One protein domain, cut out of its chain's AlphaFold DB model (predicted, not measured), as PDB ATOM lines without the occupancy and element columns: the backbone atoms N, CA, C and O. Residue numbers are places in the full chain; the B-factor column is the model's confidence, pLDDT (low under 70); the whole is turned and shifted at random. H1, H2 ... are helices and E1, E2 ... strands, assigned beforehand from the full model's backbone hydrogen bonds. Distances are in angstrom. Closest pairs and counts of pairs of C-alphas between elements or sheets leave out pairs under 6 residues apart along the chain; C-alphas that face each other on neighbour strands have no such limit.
ATOM      1  N   ASP A   3      82.917 171.952 127.098       94.00
ATOM      2  CA  ASP A   3      82.105 171.727 125.907       94.00
ATOM      3  C   ASP A   3      81.849 173.093 125.280       94.00
ATOM      4  O   ASP A   3      81.206 173.948 125.886       94.00
ATOM      5  N   VAL A   4      82.446 173.316 124.112       91.62
ATOM      6  CA  VAL A   4      82.322 174.575 123.372       91.62
ATOM      7  C   VAL A   4      81.159 174.494 122.385       91.62
ATOM      8  O   VAL A   4      80.674 175.525 121.947       91.62
ATOM      9  N   GLY A   5      80.670 173.288 122.067       89.62
ATOM     10  CA  GLY A   5      79.447 173.045 121.304       89.62
ATOM     11  C   GLY A   5      79.481 173.468 119.831       89.62
ATOM     12  O   GLY A   5      79.248 172.633 118.956       89.62
ATOM     13  N   SER A   6      79.728 174.748 119.553       89.88
ATOM     14  CA  SER A   6      79.651 175.407 118.249       89.88
ATOM     15  C   SER A   6      80.877 175.191 117.366       89.88
ATOM     16  O   SER A   6      80.757 175.209 116.146       89.88
ATOM     17  N   GLY A   7      82.051 174.969 117.960       93.75
ATOM     18  CA  GLY A   7      83.288 174.754 117.207       93.75
ATOM     19  C   GLY A   7      83.866 176.017 116.570       93.75
ATOM     20  O   GLY A   7      84.670 175.909 115.649       93.75
ATOM     21  N   ALA A   8      83.489 177.206 117.055       94.31
ATOM     22  CA  ALA A   8      84.007 178.469 116.540       94.31
ATOM     23  C   ALA A   8      85.541 178.543 116.656       94.31
ATOM     24  O   ALA A   8      86.110 178.505 117.754       94.31
ATOM     25  N   LEU A   9      86.219 178.669 115.513       95.50
ATOM     26  CA  LEU A   9      87.661 178.946 115.445       95.50
ATOM     27  C   LEU A   9      87.966 180.418 115.148       95.50
ATOM     28  O   LEU A   9      89.047 180.902 115.494       95.50
ATOM     29  N   LEU A  10      87.015 181.126 114.541       93.00
ATOM     30  CA  LEU A  10      87.075 182.556 114.252       93.00
ATOM     31  C   LEU A  10      86.118 183.324 115.173       93.00
ATOM     32  O   LEU A  10      85.214 182.717 115.749       93.00
ATOM     33  N   PRO A  11      86.320 184.639 115.361       89.94
ATOM     34  CA  PRO A  11      85.395 185.462 116.133       89.94
ATOM     35  C   PRO A  11      84.029 185.535 115.441       89.94
ATOM     36  O   PRO A  11      83.934 186.060 114.337       89.94
ATOM     37  N   ILE A  12      82.983 185.027 116.096       88.06
ATOM     38  CA  ILE A  12      81.594 185.112 115.630       88.06
ATOM     39  C   ILE A  12      80.752 185.528 116.831       88.06
ATOM     40  O   ILE A  12      80.482 184.712 117.708       88.06
ATOM     41  N   SER A  13      80.349 186.801 116.883       86.12
ATOM     42  CA  SER A  13      79.612 187.351 118.028       86.12
ATOM     43  C   SER A  13      80.315 187.034 119.366       86.12
ATOM     44  O   SER A  13      81.545 187.081 119.448       86.12
ATOM     45  N   ASP A  14      79.539 186.674 120.387       85.88
ATOM     46  CA  ASP A  14      79.993 186.263 121.716       85.88
ATOM     47  C   ASP A  14      80.295 184.753 121.835       85.88
ATOM     48  O   ASP A  14      80.451 184.243 122.948       85.88
ATOM     49  N   GLU A  15      80.371 184.000 120.729       87.75
ATOM     50  CA  GLU A  15      80.626 182.557 120.821       87.75
ATOM     51  C   GLU A  15      82.026 182.246 121.370       87.75
ATOM     52  O   GLU A  15      83.034 182.787 120.888       87.75
ATOM     53  N   PRO A  16      82.129 181.326 122.351       89.94
ATOM     54  CA  PRO A  16      83.413 180.895 122.868       89.94
ATOM     55  C   PRO A  16      84.236 180.229 121.767       89.94
ATOM     56  O   PRO A  16      83.858 179.217 121.180       89.94
ATOM     57  N   LYS A  17      85.432 180.764 121.531       94.50
ATOM     58  CA  LYS A  17      86.388 180.135 120.619       94.50
ATOM     59  C   LYS A  17      86.966 178.869 121.237       94.50
ATOM     60  O   LYS A  17      87.429 178.891 122.380       94.50
ATOM     61  N   VAL A  18      87.090 177.806 120.446       96.00
ATOM     62  CA  VAL A  18      87.733 176.549 120.876       96.00
ATOM     63  C   VAL A  18      89.131 176.814 121.442       96.00
ATOM     64  O   VAL A  18      89.511 176.270 122.480       96.00
ATOM     65  N   GLN A  19      89.900 177.700 120.802       95.31
ATOM     66  CA  GLN A  19      91.253 178.033 121.241       95.31
ATOM     67  C   GLN A  19      91.271 178.795 122.576       95.31
ATOM     68  O   GLN A  19      92.285 178.758 123.266       95.31
ATOM     69  N   ALA A  20      90.200 179.511 122.942       95.25
ATOM     70  CA  ALA A  20      90.110 180.184 124.240       95.25
ATOM     71  C   ALA A  20      90.005 179.151 125.367       95.25
ATOM     72  O   ALA A  20      90.869 179.137 126.240       95.25
ATOM     73  N   ALA A  21      89.079 178.193 125.252       94.94
ATOM     74  CA  ALA A  21      88.928 177.107 126.221       94.94
ATOM     75  C   ALA A  21      90.238 176.321 126.432       94.94
ATOM     76  O   ALA A  21      90.608 175.991 127.558       94.94
ATOM     77  N   VAL A  22      90.982 176.056 125.350       95.19
ATOM     78  CA  VAL A  22      92.296 175.397 125.442       95.19
ATOM     79  C   VAL A  22      93.319 176.270 126.181       95.19
ATOM     80  O   VAL A  22      94.015 175.768 127.063       95.19
ATOM     81  N   ARG A  23      93.413 177.571 125.865       95.62
ATOM     82  CA  ARG A  23      94.349 178.500 126.535       95.62
ATOM     83  C   ARG A  23      94.022 178.717 128.012       95.62
ATOM     84  O   ARG A  23      94.938 178.904 128.804       95.62
ATOM     85  N   GLU A  24      92.749 178.651 128.377       96.00
ATOM     86  CA  GLU A  24      92.265 178.736 129.761       96.00
ATOM     87  C   GLU A  24      92.556 177.464 130.579       96.00
ATOM     88  O   GLU A  24      92.265 177.404 131.771       96.00
ATOM     89  N   GLY A  25      93.177 176.450 129.966       95.12
ATOM     90  CA  GLY A  25      93.645 175.253 130.657       95.12
ATOM     91  C   GLY A  25      92.629 174.115 130.686       95.12
ATOM     92  O   GLY A  25      92.737 173.217 131.525       95.12
ATOM     93  N   ALA A  26      91.644 174.102 129.782       96.56
ATOM     94  CA  ALA A  26      90.764 172.951 129.648       96.56
ATOM     95  C   ALA A  26      91.577 171.695 129.283       96.56
ATOM     96  O   ALA A  26      92.129 171.573 128.192       96.56
ATOM     97  N   ALA A  27      91.597 170.715 130.190       96.50
ATOM     98  CA  ALA A  27      92.276 169.434 129.972       96.50
ATOM     99  C   ALA A  27      91.732 168.644 128.762       96.50
ATOM    100  O   ALA A  27      92.424 167.800 128.191       96.50
ATOM    101  N   LEU A  28      90.473 168.896 128.401       97.44
ATOM    102  CA  LEU A  28      89.766 168.328 127.260       97.44
ATOM    103  C   LEU A  28      88.688 169.326 126.831       97.44
ATOM    104  O   LEU A  28      87.915 169.771 127.684       97.44
ATOM    105  N   THR A  29      88.631 169.619 125.539       97.75
ATOM    106  CA  THR A  29      87.646 170.480 124.885       97.75
ATOM    107  C   THR A  29      86.944 169.686 123.793       97.75
ATOM    108  O   THR A  29      87.620 169.053 122.980       97.75
ATOM    109  N   ILE A  30      85.612 169.717 123.769       97.25
ATOM    110  CA  ILE A  30      84.790 169.048 122.750       97.25
ATOM    111  C   ILE A  30      83.898 170.044 122.003       97.25
ATOM    112  O   ILE A  30      83.522 171.072 122.566       97.25
ATOM    113  N   PHE A  31      83.610 169.764 120.730       96.94
ATOM    114  CA  PHE A  31      82.754 170.597 119.875       96.94
ATOM    115  C   PHE A  31      82.295 169.855 118.607       96.94
ATOM    116  O   PHE A  31      82.857 168.819 118.239       96.94
ATOM    117  N   SER A  32      81.273 170.396 117.938       95.62
ATOM    118  CA  SER A  32      80.768 169.903 116.649       95.62
ATOM    119  C   SER A  32      81.577 170.436 115.460       95.62
ATOM    120  O   SER A  32      82.020 171.583 115.476       95.62
ATOM    121  N   GLY A  33      81.735 169.620 114.416       96.19
ATOM    122  CA  GLY A  33      82.408 170.000 113.166       96.19
ATOM    123  C   GLY A  33      81.511 170.659 112.109       96.19
ATOM    124  O   GLY A  33      82.012 171.386 111.261       96.19
ATOM    125  N   ASP A  34      80.198 170.471 112.191       94.62
ATOM    126  CA  ASP A  34      79.179 170.906 111.218       94.62
ATOM    127  C   ASP A  34      78.430 172.180 111.617       94.62
ATOM    128  O   ASP A  34      77.391 172.517 111.051       94.62
ATOM    129  N   LYS A  35      78.943 172.890 112.622       92.94
ATOM    130  CA  LYS A  35      78.376 174.152 113.098       92.94
ATOM    131  C   LYS A  35      79.248 175.323 112.651       92.94
ATOM    132  O   LYS A  35      79.435 175.525 111.458       92.94
ATOM    133  N   LEU A  36      79.834 176.076 113.581       93.44
ATOM    134  CA  LEU A  36      80.661 177.250 113.273       93.44
ATOM    135  C   LEU A  36      82.075 176.902 112.794       93.44
ATOM    136  O   LEU A  36      82.817 177.799 112.399       93.44
ATOM    137  N   LEU A  37      82.441 175.618 112.799       95.81
ATOM    138  CA  LEU A  37      83.606 175.134 112.063       95.81
ATOM    139  C   LEU A  37      83.340 175.073 110.541       95.81
ATOM    140  O   LEU A  37      84.282 175.136 109.762       95.81
ATOM    141  N   GLY A  38      82.079 174.956 110.103       95.12
ATOM    142  CA  GLY A  38      81.716 174.906 108.679       95.12
ATOM    143  C   GLY A  38      82.163 173.640 107.937       95.12
ATOM    144  O   GLY A  38      82.269 173.663 106.713       95.12
ATOM    145  N   GLY A  39      82.459 172.560 108.664       96.69
ATOM    146  CA  GLY A  39      82.892 171.273 108.121       96.69
ATOM    147  C   GLY A  39      81.784 170.210 108.112       96.69
ATOM    148  O   GLY A  39      80.598 170.529 108.184       96.69
ATOM    149  N   PRO A  40      82.144 168.917 108.019       97.19
ATOM    150  CA  PRO A  40      81.179 167.820 108.026       97.19
ATOM    151  C   PRO A  40      80.676 167.500 109.439       97.19
ATOM    152  O   PRO A  40      81.289 167.879 110.443       97.19
ATOM    153  N   GLN A  41      79.608 166.697 109.523       96.06
ATOM    154  CA  GLN A  41      79.118 166.168 110.796       96.06
ATOM    155  C   GLN A  41      80.218 165.359 111.491       96.06
ATOM    156  O   GLN A  41      80.613 164.282 111.039       96.06
ATOM    157  N   ALA A  42      80.710 165.891 112.609       96.19
ATOM    158  CA  ALA A  42      81.790 165.301 113.384       96.19
ATOM    159  C   ALA A  42      81.724 165.747 114.849       96.19
ATOM    160  O   ALA A  42      81.383 166.889 115.152       96.19
ATOM    161  N   GLY A  43      82.105 164.849 115.759       96.50
ATOM    162  CA  GLY A  43      82.440 165.196 117.139       96.50
ATOM    163  C   GLY A  43      83.953 165.314 117.279       96.50
ATOM    164  O   GLY A  43      84.668 164.335 117.063       96.50
ATOM    165  N   ILE A  44      84.444 166.500 117.630       97.44
ATOM    166  CA  ILE A  44      85.876 166.796 117.709       97.44
ATOM    167  C   ILE A  44      86.268 166.957 119.173       97.44
ATOM    168  O   ILE A  44      85.558 167.583 119.954       97.44
ATOM    169  N   ALA A  45      87.413 166.383 119.541       96.88
ATOM    170  CA  ALA A  45      87.974 166.473 120.878       96.88
ATOM    171  C   ALA A  45      89.456 166.849 120.814       96.88
ATOM    172  O   ALA A  45      90.247 166.175 120.153       96.88
ATOM    173  N   VAL A  46      89.833 167.903 121.533       96.94
ATOM    174  CA  VAL A  46      91.206 168.420 121.618       96.94
ATOM    175  C   VAL A  46      91.597 168.591 123.082       96.94
ATOM    176  O   VAL A  46      90.764 168.945 123.909       96.94
ATOM    177  N   GLY A  47      92.847 168.314 123.446       95.56
ATOM    178  CA  GLY A  47      93.293 168.445 124.833       95.56
ATOM    179  C   GLY A  47      94.490 167.566 125.161       95.56
ATOM    180  O   GLY A  47      95.265 167.180 124.286       95.56
ATOM    181  N   GLU A  48      94.644 167.239 126.439       96.75
ATOM    182  CA  GLU A  48      95.796 166.490 126.920       96.75
ATOM    183  C   GLU A  48      95.837 165.051 126.385       96.75
ATOM    184  O   GLU A  48      94.840 164.320 126.366       96.75
ATOM    185  N   SER A  49      97.048 164.589 126.063       97.31
ATOM    186  CA  SER A  49      97.282 163.265 125.472       97.31
ATOM    187  C   SER A  49      96.726 162.108 126.311       97.31
ATOM    188  O   SER A  49      96.258 161.120 125.742       97.31
ATOM    189  N   ARG A  50      96.728 162.212 127.651       97.00
ATOM    190  CA  ARG A  50      96.191 161.161 128.539       97.00
ATOM    191  C   ARG A  50      94.691 160.925 128.326       97.00
ATOM    192  O   ARG A  50      94.257 159.771 128.316       97.00
ATOM    193  N   TRP A  51      93.919 161.989 128.098       96.25
ATOM    194  CA  TRP A  51      92.471 161.918 127.898       96.25
ATOM    195  C   TRP A  51      92.130 161.400 126.504       96.25
ATOM    196  O   TRP A  51      91.392 160.422 126.381       96.25
ATOM    197  N   ILE A  52      92.774 161.948 125.470       96.94
ATOM    198  CA  ILE A  52      92.602 161.483 124.086       96.94
ATOM    199  C   ILE A  52      92.979 160.002 123.953       96.94
ATOM    200  O   ILE A  52      92.243 159.215 123.359       96.94
ATOM    201  N   SER A  53      94.089 159.580 124.561       97.06
ATOM    202  CA  SER A  53      94.517 158.176 124.534       97.06
ATOM    203  C   SER A  53      93.534 157.249 125.249       97.06
ATOM    204  O   SER A  53      93.341 156.112 124.824       97.06
ATOM    205  N   THR A  54      92.904 157.722 126.325       96.56
ATOM    206  CA  THR A  54      91.890 156.957 127.061       96.56
ATOM    207  C   THR A  54      90.635 156.766 126.214       96.56
ATOM    208  O   THR A  54      90.183 155.634 126.059       96.56
ATOM    209  N   MET A  55      90.143 157.829 125.571       95.56
ATOM    210  CA  MET A  55      89.016 157.760 124.635       95.56
ATOM    211  C   MET A  55      89.291 156.814 123.461       95.56
ATOM    212  O   MET A  55      88.453 155.981 123.136       95.56
ATOM    213  N   ARG A  56      90.488 156.881 122.861       95.69
ATOM    214  CA  ARG A  56      90.873 156.027 121.722       95.69
ATOM    215  C   ARG A  56      90.902 154.534 122.049       95.69
ATOM    216  O   ARG A  56      90.721 153.725 121.145       95.69
ATOM    217  N   ARG A  57      91.155 154.164 123.310       96.94
ATOM    218  CA  ARG A  57      91.152 152.763 123.772       96.94
ATOM    219  C   ARG A  57      89.764 152.263 124.171       96.94
ATOM    220  O   ARG A  57      89.601 151.064 124.380       96.94
ATOM    221  N   HIS A  58      88.782 153.151 124.304       97.38
ATOM    222  CA  HIS A  58      87.439 152.763 124.710       97.38
ATOM    223  C   HIS A  58      86.757 151.937 123.600       97.38
ATOM    224  O   HIS A  58      86.833 152.332 122.435       97.38
ATOM    225  N   PRO A  59      86.032 150.842 123.911       96.81
ATOM    226  CA  PRO A  59      85.367 150.014 122.895       96.81
ATOM    227  C   PRO A  59      84.429 150.794 121.958       96.81
ATOM    228  O   PRO A  59      84.346 150.497 120.766       96.81
ATOM    229  N   LEU A  60      83.779 151.849 122.469       96.38
ATOM    230  CA  LEU A  60      82.916 152.727 121.664       96.38
ATOM    231  C   LEU A  60      83.667 153.500 120.573       96.38
ATOM    232  O   LEU A  60      83.044 153.877 119.586       96.38
ATOM    233  N   ALA A  61      84.985 153.699 120.679       94.38
ATOM    234  CA  ALA A  61      85.749 154.423 119.661       94.38
ATOM    235  C   ALA A  61      85.654 153.754 118.281       94.38
ATOM    236  O   ALA A  61      85.697 154.431 117.257       94.38
ATOM    237  N   ARG A  62      85.476 152.426 118.235       94.94
ATOM    238  CA  ARG A  62      85.264 151.702 116.976       94.94
ATOM    239  C   ARG A  62      83.870 151.934 116.394       94.94
ATOM    240  O   ARG A  62      83.749 151.964 115.168       94.94
ATOM    241  N   ALA A  63      82.854 152.053 117.246       95.81
ATOM    242  CA  ALA A  63      81.473 152.308 116.840       95.81
ATOM    243  C   ALA A  63      81.267 153.764 116.392       95.81
ATOM    244  O   ALA A  63      80.528 154.005 115.448       95.81
ATOM    245  N   LEU A  64      81.977 154.709 117.016       95.50
ATOM    246  CA  LEU A  64      81.903 156.150 116.739       95.50
ATOM    247  C   LEU A  64      82.949 156.636 115.722       95.50
ATOM    248  O   LEU A  64      83.177 157.836 115.585       95.50
ATOM    249  N   ARG A  65      83.652 155.722 115.048       95.44
ATOM    250  CA  ARG A  65      84.731 156.088 114.127       95.44
ATOM    251  C   ARG A  65      84.153 156.776 112.890       95.44
ATOM    252  O   ARG A  65      83.361 156.159 112.185       95.44
ATOM    253  N   ALA A  66      84.632 157.986 112.607       95.75
ATOM    254  CA  ALA A  66      84.325 158.708 111.376       95.75
ATOM    255  C   ALA A  66      84.658 157.866 110.132       95.75
ATOM    256  O   ALA A  66      85.654 157.130 110.101       95.75
ATOM    257  N   ASP A  67      83.811 157.965 109.112       96.75
ATOM    258  CA  ASP A  67      84.054 157.347 107.816       96.75
ATOM    259  C   ASP A  67      85.087 158.142 106.993       96.75
ATOM    260  O   ASP A  67      85.554 159.217 107.378       96.75
ATOM    261  N   LYS A  68      85.479 157.582 105.844       97.56
ATOM    262  CA  LYS A  68      86.522 158.158 104.986       97.56
ATOM    263  C   LYS A  68      86.117 159.512 104.389       97.56
ATOM    264  O   LYS A  68      86.991 160.356 104.228       97.56
ATOM    265  N   LEU A  69      84.839 159.709 104.057       97.81
ATOM    266  CA  LEU A  69      84.348 160.963 103.483       97.81
ATOM    267  C   LEU A  69      84.320 162.056 104.550       97.81
ATOM    268  O   LEU A  69      84.818 163.147 104.298       97.81
ATOM    269  N   CYS A  70      83.837 161.739 105.755       97.62
ATOM    270  CA  CYS A  70      83.890 162.648 106.900       97.62
ATOM    271  C   CYS A  70      85.332 163.107 107.187       97.62
ATOM    272  O   CYS A  70      85.587 164.303 107.307       97.62
ATOM    273  N   LEU A  71      86.299 162.181 107.226       98.00
ATOM    274  CA  LEU A  71      87.708 162.527 107.453       98.00
ATOM    275  C   LEU A  71      88.297 163.397 106.333       98.00
ATOM    276  O   LEU A  71      88.984 164.365 106.640       98.00
ATOM    277  N   ALA A  72      88.011 163.083 105.066       98.44
ATOM    278  CA  ALA A  72      88.493 163.871 103.929       98.44
ATOM    279  C   ALA A  72      87.899 165.293 103.917       98.44
ATOM    280  O   ALA A  72      88.623 166.265 103.716       98.44
ATOM    281  N   ALA A  73      86.597 165.429 104.186       98.06
ATOM    282  CA  ALA A  73      85.938 166.730 104.276       98.06
ATOM    283  C   ALA A  73      86.454 167.548 105.470       98.06
ATOM    284  O   ALA A  73      86.681 168.750 105.341       98.06
ATOM    285  N   LEU A  74      86.697 166.907 106.619       98.38
ATOM    286  CA  LEU A  74      87.273 167.573 107.786       98.38
ATOM    287  C   LEU A  74      88.715 168.033 107.524       98.38
ATOM    288  O   LEU A  74      89.078 169.131 107.933       98.38
ATOM    289  N   GLU A  75      89.525 167.231 106.829       98.44
ATOM    290  CA  GLU A  75      90.882 167.610 106.418       98.44
ATOM    291  C   GLU A  75      90.866 168.849 105.515       98.44
ATOM    292  O   GLU A  75      91.549 169.822 105.827       98.44
ATOM    293  N   ALA A  76      90.032 168.860 104.469       98.38
ATOM    294  CA  ALA A  76      89.878 170.016 103.584       98.38
ATOM    295  C   ALA A  76      89.386 171.266 104.338       98.38
ATOM    296  O   ALA A  76      89.917 172.357 104.150       98.38
ATOM    297  N   THR A  77      88.432 171.093 105.262       98.38
ATOM    298  CA  THR A  77      87.930 172.178 106.122       98.38
ATOM    299  C   THR A  77      89.068 172.797 106.936       98.38
ATOM    300  O   THR A  77      89.247 174.012 106.954       98.38
ATOM    301  N   LEU A  78      89.868 171.969 107.615       98.00
ATOM    302  CA  LEU A  78      90.980 172.438 108.443       98.00
ATOM    303  C   LEU A  78      92.124 173.026 107.604       98.00
ATOM    304  O   LEU A  78      92.769 173.968 108.063       98.00
ATOM    305  N   ALA A  79      92.357 172.520 106.390       98.44
ATOM    306  CA  ALA A  79      93.320 173.092 105.453       98.44
ATOM    307  C   ALA A  79      92.943 174.533 105.072       98.44
ATOM    308  O   ALA A  79      93.783 175.419 105.206       98.44
ATOM    309  N   ALA A  80      91.671 174.801 104.757       98.38
ATOM    310  CA  ALA A  80      91.192 176.158 104.472       98.38
ATOM    311  C   ALA A  80      91.451 177.133 105.640       98.38
ATOM    312  O   ALA A  80      91.821 178.291 105.432       98.38
ATOM    313  N   TYR A  81      91.320 176.671 106.892       97.94
ATOM    314  CA  TYR A  81      91.680 177.478 108.067       97.94
ATOM    315  C   TYR A  81      93.184 177.747 108.173       97.94
ATOM    316  O   TYR A  81      93.575 178.839 108.582       97.94
ATOM    317  N   LEU A  82      94.025 176.762 107.851       97.56
ATOM    318  CA  LEU A  82      95.484 176.907 107.879       97.56
ATOM    319  C   LEU A  82      95.988 177.843 106.775       97.56
ATOM    320  O   LEU A  82      96.929 178.599 107.004       97.56
ATOM    321  N   GLU A  83      95.353 177.800 105.607       97.88
ATOM    322  CA  GLU A  83      95.658 178.644 104.448       97.88
ATOM    323  C   GLU A  83      95.082 180.061 104.580       97.88
ATOM    324  O   GLU A  83      95.520 180.976 103.887       97.88
ATOM    325  N   GLY A  84      94.147 180.268 105.513       96.75
ATOM    326  CA  GLY A  84      93.535 181.568 105.780       96.75
ATOM    327  C   GLY A  84      92.410 181.944 104.815       96.75
ATOM    328  O   GLY A  84      92.003 183.097 104.820       96.75
ATOM    329  N   VAL A  85      91.907 180.982 104.036       97.44
ATOM    330  CA  VAL A  85      90.834 181.154 103.035       97.44
ATOM    331  C   VAL A  85      89.467 180.660 103.527       97.44
ATOM    332  O   VAL A  85      88.473 180.699 102.810       97.44
ATOM    333  N   ALA A  86      89.397 180.163 104.767       96.69
ATOM    334  CA  ALA A  86      88.164 179.635 105.347       96.69
ATOM    335  C   ALA A  86      86.972 180.618 105.335       96.69
ATOM    336  O   ALA A  86      85.873 180.163 105.013       96.69
ATOM    337  N   PRO A  87      87.116 181.919 105.678       93.88
ATOM    338  CA  PRO A  87      86.000 182.868 105.618       93.88
ATOM    339  C   PRO A  87      85.362 182.987 104.229       93.88
ATOM    340  O   PRO A  87      84.160 183.222 104.136       93.88
ATOM    341  N   GLU A  88      86.154 182.824 103.174       92.50
ATOM    342  CA  GLU A  88      85.747 182.988 101.783       92.50
ATOM    343  C   GLU A  88      85.273 181.675 101.146       92.50
ATOM    344  O   GLU A  88      84.345 181.689 100.335       92.50
ATOM    345  N   GLU A  89      85.890 180.547 101.506       93.75
ATOM    346  CA  GLU A  89      85.644 179.248 100.867       93.75
ATOM    347  C   GLU A  89      84.647 178.361 101.615       93.75
ATOM    348  O   GLU A  89      83.903 177.614 100.976       93.75
ATOM    349  N   LEU A  90      84.589 178.424 102.951       95.75
ATOM    350  CA  LEU A  90      83.648 177.596 103.710       95.75
ATOM    351  C   LEU A  90      82.250 178.225 103.652       95.75
ATOM    352  O   LEU A  90      82.071 179.329 104.181       95.75
ATOM    353  N   PRO A  91      81.227 177.538 103.101       94.25
ATOM    354  CA  PRO A  91      79.914 178.138 102.870       94.25
ATOM    355  C   PRO A  91      79.296 178.763 104.118       94.25
ATOM    356  O   PRO A  91      78.832 179.900 104.075       94.25
ATOM    357  N   THR A  92      79.358 178.066 105.257       92.50
ATOM    358  CA  THR A  92      78.840 178.577 106.531       92.50
ATOM    359  C   THR A  92      79.502 179.897 106.917       92.50
ATOM    360  O   THR A  92      78.811 180.839 107.290       92.50
ATOM    361  N   LEU A  93      80.828 180.003 106.803       93.44
ATOM    362  CA  LEU A  93      81.539 181.225 107.173       93.44
ATOM    363  C   LEU A  93      81.312 182.348 106.164       93.44
ATOM    364  O   LEU A  93      81.104 183.482 106.589       93.44
ATOM    365  N   LYS A  94      81.290 182.035 104.864       93.50
ATOM    366  CA  LYS A  94      80.988 182.992 103.792       93.50
ATOM    367  C   LYS A  94      79.614 183.626 104.003       93.50
ATOM    368  O   LYS A  94      79.479 184.847 103.971       93.50
ATOM    369  N   MET A  95      78.602 182.806 104.299       93.38
ATOM    370  CA  MET A  95      77.245 183.276 104.591       93.38
ATOM    371  C   MET A  95      77.207 184.180 105.830       93.38
ATOM    372  O   MET A  95      76.594 185.248 105.782       93.38
TER     373      MET A  95
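AT A GLANCE: This is residues 3 to 95 of the 201 residues of a protein of uncultured Rubrobacteraceae bacterium (UniProt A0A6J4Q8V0). A small three-stranded sheet is the core, with H1 over one face along its strands; on one side of it H2 and H3 make an arm, of which residues 57 to 63 stick out, and the long helix H4 passes beyond the sheet, with the short H5 and H6 following at its far end. The link between E2 and E3, residues 33 to 42, lies between the sheet and H4. The printed part has 93 residues with six named helices and three named strands, in the order E1 H1 E2 E3 H2 H3 H4 H5 H6, and its class is mixed, helices and strands. The sheet is mixed, in the order E1 E2 E3. The whole is compact, with a radius of gyration of the C-alphas of 13.7 A and spans of 39 by 33 by 20 A.

HOW THE PARTS SIT: In the sheet, E2, residues 28 to 32, is the inner strand. E1, residues 3 to 5, is an edge strand parallel to E2 at 14 degrees, with N 4 and O 30 within hydrogen-bond range at 2.9 A. E3, residues 43 to 47, is the other edge strand, antiparallel to E2 at 157 degrees and a hairpin with it; N 29 and O 46 are 2.8 A apart. H1, residues 18 to 23, is on the sheet over E2, at a height over the sheet of 8.3 A, and runs along the strands, at 2 degrees to E2 on the local plane; the closest C-alphas of H1 and E2 are those of Val 22 and Thr 29, 6.8 A apart. E1, H1 and E2 form a strand-helix-strand unit, two parallel neighbour strands with a helix between, with a right-handed crossover. H2, residues 49 to 57, only grazes the sheet, with its residues 49 to 55. H3, residues 60 to 63, is close to H2 but not clearly touching, with the C-alphas of Met 55 and Ala 61 closest at 6.8 A. H4, residues 68 to 83, is not on the sheet and is apart from H3. H5, residues 86 to 89, only just touches H4, only at the corner by their link, with 3 pairs of C-alphas within 8 A, made by residues 77 to 80 of H4 alone; the closest are Ala 80 and Ala 86, 4.7 A. H6, residues 91 to 95, touches H5 only at the corner by their link, closest at the C-alphas of Pro 87 and Leu 93, 5.0 A. Every O i to N i+4 pair is within hydrogen-bond range in H1, H2, H4 and H6, while H3 and H5 are too short for such a pair.

IN THESE COORDINATES: E2 is 14.0 A long from first to last C-alpha, E3 13.7 A, H2 12.3 A and H4 22.4 A. E1 begins at C-alpha 3, (82.105, 171.727, 125.907), H4 begins at C-alpha 68, (86.522, 158.158, 104.986), and H6 ends at C-alpha 95, (77.245, 183.276, 104.591).

THE WHOLE: The two C-alphas farthest apart are those of Pro 59 and Glu 88, 39.2 A. The printed part has no cut. The link from E1 to H1 is long, with 12 residues. The mean pLDDT of the printed part is 95.4, and no printed residue is under 70.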